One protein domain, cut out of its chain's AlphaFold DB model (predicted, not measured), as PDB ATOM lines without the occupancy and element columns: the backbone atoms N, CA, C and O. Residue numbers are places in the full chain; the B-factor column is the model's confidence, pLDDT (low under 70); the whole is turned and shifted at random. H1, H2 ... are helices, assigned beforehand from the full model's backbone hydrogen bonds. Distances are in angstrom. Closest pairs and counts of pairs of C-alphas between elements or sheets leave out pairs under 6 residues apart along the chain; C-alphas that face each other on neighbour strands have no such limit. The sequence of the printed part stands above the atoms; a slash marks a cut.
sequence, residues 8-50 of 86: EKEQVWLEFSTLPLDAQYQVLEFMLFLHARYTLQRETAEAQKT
ATOM      1  N   GLU A   8       2.090-129.490  76.352       87.38
ATOM      2  CA  GLU A   8       0.642-129.307  76.291       87.38
ATOM      3  C   GLU A   8       0.005-130.392  75.408       87.38
ATOM      4  O   GLU A   8       0.669-131.017  74.573       87.38
ATOM      5  N   LYS A   9      -1.293-130.651  75.593       86.06
ATOM      6  CA  LYS A   9      -1.990-131.787  74.963       86.06
ATOM      7  C   LYS A   9      -1.873-131.774  73.435       86.06
ATOM      8  O   LYS A   9      -1.695-132.822  72.815       86.06
ATOM      9  N   GLU A  10      -1.959-130.594  72.833       87.50
ATOM     10  CA  GLU A  10      -1.864-130.403  71.387       87.50
ATOM     11  C   GLU A  10      -0.464-130.741  70.856       87.50
ATOM     12  O   GLU A  10      -0.333-131.281  69.758       87.50
ATOM     13  N   GLN A  11       0.583-130.476  71.643       88.69
ATOM     14  CA  GLN A  11       1.971-130.757  71.266       88.69
ATOM     15  C   GLN A  11       2.255-132.258  71.285       88.69
ATOM     16  O   GLN A  11       2.867-132.773  70.355       88.69
ATOM     17  N   VAL A  12       1.728-132.975  72.281       89.75
ATOM     18  CA  VAL A  12       1.846-134.440  72.359       89.75
ATOM     19  C   VAL A  12       1.197-135.112  71.147       89.75
ATOM     20  O   VAL A  12       1.759-136.053  70.590       89.75
ATOM     21  N   TRP A  13       0.032-134.623  70.705       91.56
ATOM     22  CA  TRP A  13      -0.628-135.157  69.510       91.56
ATOM     23  C   TRP A  13       0.190-134.910  68.239       91.56
ATOM     24  O   TRP A  13       0.320-135.808  67.404       91.56
ATOM     25  N   LEU A  14       0.771-133.714  68.109       92.44
ATOM     26  CA  LEU A  14       1.637-133.389  66.983       92.44
ATOM     27  C   LEU A  14       2.867-134.304  66.963       92.44
ATOM     28  O   LEU A  14       3.111-134.947  65.946       92.44
ATOM     29  N   GLU A  15       3.583-134.437  68.081       91.25
ATOM     30  CA  GLU A  15       4.748-135.324  68.176       91.25
ATOM     31  C   GLU A  15       4.385-136.775  67.849       91.25
ATOM     32  O   GLU A  15       5.045-137.392  67.011       91.25
ATOM     33  N   PHE A  16       3.287-137.289  68.407       93.19
ATOM     34  CA  PHE A  16       2.785-138.626  68.093       93.19
ATOM     35  C   PHE A  16       2.542-138.816  66.587       93.19
ATOM     36  O   PHE A  16       2.978-139.813  66.016       93.19
ATOM     37  N   SER A  17       1.910-137.841  65.923       93.06
ATOM     38  CA  SER A  17       1.624-137.916  64.484       93.06
ATOM     39  C   SER A  17       2.876-137.880  63.598       93.06
ATOM     40  O   SER A  17       2.843-138.376  62.473       93.06
ATOM     41  N   THR A  18       3.986-137.328  64.103       96.12
ATOM     42  CA  THR A  18       5.275-137.309  63.390       96.12
ATOM     43  C   THR A  18       6.073-138.603  63.530       96.12
ATOM     44  O   THR A  18       7.053-138.796  62.808       96.12
ATOM     45  N   LEU A  19       5.677-139.503  64.438       95.00
ATOM     46  CA  LEU A  19       6.363-140.774  64.634       95.00
ATOM     47  C   LEU A  19       6.144-141.722  63.443       95.00
ATOM     48  O   LEU A  19       5.054-141.749  62.864       95.00
ATOM     49  N   PRO A  20       7.134-142.575  63.115       97.38
ATOM     50  CA  PRO A  20       6.930-143.713  62.226       97.38
ATOM     51  C   PRO A  20       5.813-144.634  62.730       97.38
ATOM     52  O   PRO A  20       5.595-144.745  63.937       97.38
ATOM     53  N   LEU A  21       5.151-145.346  61.816       94.50
ATOM     54  CA  LEU A  21       3.993-146.189  62.138       94.50
ATOM     55  C   LEU A  21       4.293-147.218  63.247       94.50
ATOM     56  O   LEU A  21       3.515-147.352  64.187       94.50
ATOM     57  N   ASP A  22       5.456-147.869  63.194       95.56
ATOM     58  CA  ASP A  22       5.876-148.843  64.212       95.56
ATOM     59  C   ASP A  22       6.036-148.205  65.600       95.56
ATOM     60  O   ASP A  22       5.682-148.802  66.616       95.56
ATOM     61  N   ALA A  23       6.519-146.962  65.659       95.00
ATOM     62  CA  ALA A  23       6.644-146.220  66.908       95.00
ATOM     63  C   ALA A  23       5.278-145.740  67.428       95.00
ATOM     64  O   ALA A  23       5.051-145.741  68.638       95.00
ATOM     65  N   GLN A  24       4.334-145.399  66.543       96.50
ATOM     66  CA  GLN A  24       2.953-145.108  66.947       96.50
ATOM     67  C   GLN A  24       2.290-146.332  67.594       96.50
ATOM     68  O   GLN A  24       1.636-146.193  68.630       96.50
ATOM     69  N   TYR A  25       2.506-147.534  67.044       96.44
ATOM     70  CA  TYR A  25       2.015-148.775  67.650       96.44
ATOM     71  C   TYR A  25       2.580-149.002  69.054       96.44
ATOM     72  O   TYR A  25       1.817-149.315  69.964       96.44
ATOM     73  N   GLN A  26       3.874-148.759  69.270       96.81
ATOM     74  CA  GLN A  26       4.484-148.886  70.601       96.81
ATOM     75  C   GLN A  26       3.848-147.941  71.629       96.81
ATOM     76  O   GLN A  26       3.609-148.328  72.774       96.81
ATOM     77  N   VAL A  27       3.527-146.705  71.232       96.25
ATOM     78  CA  VAL A  27       2.830-145.751  72.111       96.25
ATOM     79  C   VAL A  27       1.416-146.244  72.445       96.25
ATOM     80  O   VAL A  27       0.996-146.153  73.599       96.25
ATOM     81  N   LEU A  28       0.692-146.803  71.469       95.50
ATOM     82  CA  LEU A  28      -0.635-147.393  71.688       95.50
ATOM     83  C   LEU A  28      -0.582-148.596  72.636       95.50
ATOM     84  O   LEU A  28      -1.376-148.664  73.575       95.50
ATOM     85  N   GLU A  29       0.371-149.508  72.448       96.69
ATOM     86  CA  GLU A  29       0.584-150.645  73.350       96.69
ATOM     87  C   GLU A  29       0.884-150.181  74.775       96.69
ATOM     88  O   GLU A  29       0.318-150.700  75.742       96.69
ATOM     89  N   PHE A  30       1.717-149.150  74.920       95.94
ATOM     90  CA  PHE A  30       2.029-148.592  76.228       95.94
ATOM     91  C   PHE A  30       0.807-147.933  76.881       95.94
ATOM     92  O   PHE A  30       0.568-148.134  78.073       95.94
ATOM     93  N   MET A  31      -0.018-147.208  76.117       95.25
ATOM     94  CA  MET A  31      -1.286-146.666  76.621       95.25
ATOM     95  C   MET A  31      -2.231-147.776  77.096       95.25
ATOM     96  O   MET A  31      -2.799-147.664  78.183       95.25
ATOM     97  N   LEU A  32      -2.367-148.867  76.333       95.62
ATOM     98  CA  LEU A  32      -3.173-150.028  76.731       95.62
ATOM     99  C   LEU A  32      -2.649-150.666  78.021       95.62
ATOM    100  O   LEU A  32      -3.430-150.950  78.931       95.62
ATOM    101  N   PHE A  33      -1.330-150.831  78.137       95.38
ATOM    102  CA  PHE A  33      -0.690-151.322  79.358       95.38
ATOM    103  C   PHE A  33      -0.992-150.426  80.568       95.38
ATOM    104  O   PHE A  33      -1.361-150.928  81.634       95.38
ATOM    105  N   LEU A  34      -0.882-149.101  80.415       95.31
ATOM    106  CA  LEU A  34      -1.193-148.156  81.488       95.31
ATOM    107  C   LEU A  34      -2.670-148.225  81.883       95.31
ATOM    108  O   LEU A  34      -2.972-148.281  83.077       95.31
ATOM    109  N   HIS A  35      -3.583-148.289  80.913       91.38
ATOM    110  CA  HIS A  35      -5.008-148.467  81.191       91.38
ATOM    111  C   HIS A  35      -5.270-149.737  81.999       91.38
ATOM    112  O   HIS A  35      -5.909-149.664  83.046       91.38
ATOM    113  N   ALA A  36      -4.730-150.881  81.576       89.69
ATOM    114  CA  ALA A  36      -4.896-152.136  82.303       89.69
ATOM    115  C   ALA A  36      -4.352-152.038  83.737       89.69
ATOM    116  O   ALA A  36      -5.041-152.400  84.692       89.69
ATOM    117  N   ARG A  37      -3.145-151.482  83.908       89.56
ATOM    118  CA  ARG A  37      -2.502-151.324  85.219       89.56
ATOM    119  C   ARG A  37      -3.335-150.470  86.173       89.56
ATOM    120  O   ARG A  37      -3.531-150.869  87.319       89.56
ATOM    121  N   TYR A  38      -3.797-149.304  85.730       86.88
ATOM    122  CA  TYR A  38      -4.495-148.364  86.610       86.88
ATOM    123  C   TYR A  38      -5.973-148.712  86.820       86.88
ATOM    124  O   TYR A  38      -6.508-148.403  87.884       86.88
ATOM    125  N   THR A  39      -6.614-149.417  85.884       84.88
ATOM    126  CA  THR A  39      -7.945-150.003  86.109       84.88
ATOM    127  C   THR A  39      -7.874-151.108  87.163       84.88
ATOM    128  O   THR A  39      -8.583-151.029  88.161       84.88
ATOM    129  N   LEU A  40      -6.932-152.051  87.037       73.38
ATOM    130  CA  LEU A  40      -6.723-153.109  88.036       73.38
ATOM    131  C   LEU A  40      -6.336-152.553  89.415       73.38
ATOM    132  O   LEU A  40      -6.805-153.027  90.448       73.38
ATOM    133  N   GLN A  41      -5.482-151.528  89.464       71.62
ATOM    134  CA  GLN A  41      -5.139-150.870  90.729       71.62
ATOM    135  C   GLN A  41      -6.343-150.180  91.370       71.62
ATOM    136  O   GLN A  41      -6.477-150.186  92.590       71.62
ATOM    137  N   ARG A  42      -7.229-149.596  90.563       71.00
ATOM    138  CA  ARG A  42      -8.457-148.985  91.064       71.00
ATOM    139  C   ARG A  42      -9.433-150.039  91.580       71.00
ATOM    140  O   ARG A  42      -9.941-149.868  92.680       71.00
ATOM    141  N   GLU A  43      -9.638-151.129  90.850       71.69
ATOM    142  CA  GLU A  43     -10.497-152.245  91.272       71.69
ATOM    143  C   GLU A  43      -9.978-152.911  92.551       71.69
ATOM    144  O   GLU A  43     -10.745-153.166  93.473       71.69
ATOM    145  N   THR A  44      -8.666-153.128  92.666       64.38
ATOM    146  CA  THR A  44      -8.063-153.674  93.896       64.38
ATOM    147  C   THR A  44      -8.125-152.691  95.062       64.38
ATOM    148  O   THR A  44      -8.380-153.108  96.189       64.38
ATOM    149  N   ALA A  45      -7.957-151.388  94.823       62.84
ATOM    150  CA  ALA A  45      -8.154-150.364  95.849       62.84
ATOM    151  C   ALA A  45      -9.631-150.211  96.259       62.84
ATOM    152  O   ALA A  45      -9.910-149.854  97.401       62.84
ATOM    153  N   GLU A  46     -10.579-150.457  95.354       61.53
ATOM    154  CA  GLU A  46     -12.012-150.512  95.653       61.53
ATOM    155  C   GLU A  46     -12.363-151.793  96.428       61.53
ATOM    156  O   GLU A  46     -13.045-151.700  97.445       61.53
ATOM    157  N   ALA A  47     -11.806-152.952  96.063       60.91
ATOM    158  CA  ALA A  47     -11.957-154.201  96.816       60.91
ATOM    159  C   ALA A  47     -11.370-154.101  98.235       60.91
ATOM    160  O   ALA A  47     -11.981-154.555  99.194       60.91
ATOM    161  N   GLN A  48     -10.233-153.419  98.409       60.75
ATOM    162  CA  GLN A  48      -9.661-153.142  99.735       60.75
ATOM    163  C   GLN A  48     -10.516-152.197 100.599       60.75
ATOM    164  O   GLN A  48     -10.290-152.107 101.805       60.75
ATOM    165  N   LYS A  49     -11.482-151.476 100.011       66.19
ATOM    166  CA  LYS A  49     -12.442-150.642 100.758       66.19
ATOM    167  C   LYS A  49     -13.678-151.415 101.203       66.19
ATOM    168  O   LYS A  49     -14.395-150.917 102.074       66.19
ATOM    169  N   THR A  50     -13.938-152.593 100.641       68.38
ATOM    170  CA  THR A  50     -14.985-153.481 101.144       68.38
ATOM    171  C   THR A  50     -14.569-153.953 102.530       68.38
ATOM    172  O   THR A  50     -13.450-154.428 102.739       68.38
TER     173      THR A  50
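AT A GLANCE: This is residues 8 to 50 of the 86 residues of an uncharacterized protein of Candidatus Vecturithrix granuli (UniProt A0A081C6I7). A long helix, H2, and a short one, H1, meet near their ends as an open V with unequal arms; residues 28 to 50 stick out along the long arm. The printed part has 43 residues, with two named helices in the order H1, H2 and no named strand; the class is all helix. It is extended, with a radius of gyration of the C-alphas of 15.0 A, and only just flat, spanning 46 by 23 by 5 A.

IN THESE COORDINATES: H2, residues 21 to 47, measures 39.0 A from C-alpha 21 at (3.993, -146.189, 62.138) to C-alpha 47 at (-11.957, -154.201, 96.816). H1, residues 9 to 18, measures 14.7 A and begins at C-alpha 9 at (-1.990, -131.787, 74.963).

HOW THE PARTS SIT: H2 and H1 are close but not clearly touching; their closest C-alphas, of Gln 24 and Phe 16, are 6.6 A apart. They run opposite ways at a steep tilt of 42 degrees. In H1 and H2 every O i to N i+4 pair is within hydrogen-bond range.

THE WHOLE: The C-alphas farthest apart, of Thr 18 and Thr 50, are 45.8 A apart. The printed part has no cut, and the link from H1 to H2 is tight. Residues 44 to 50 have pLDDT under 70.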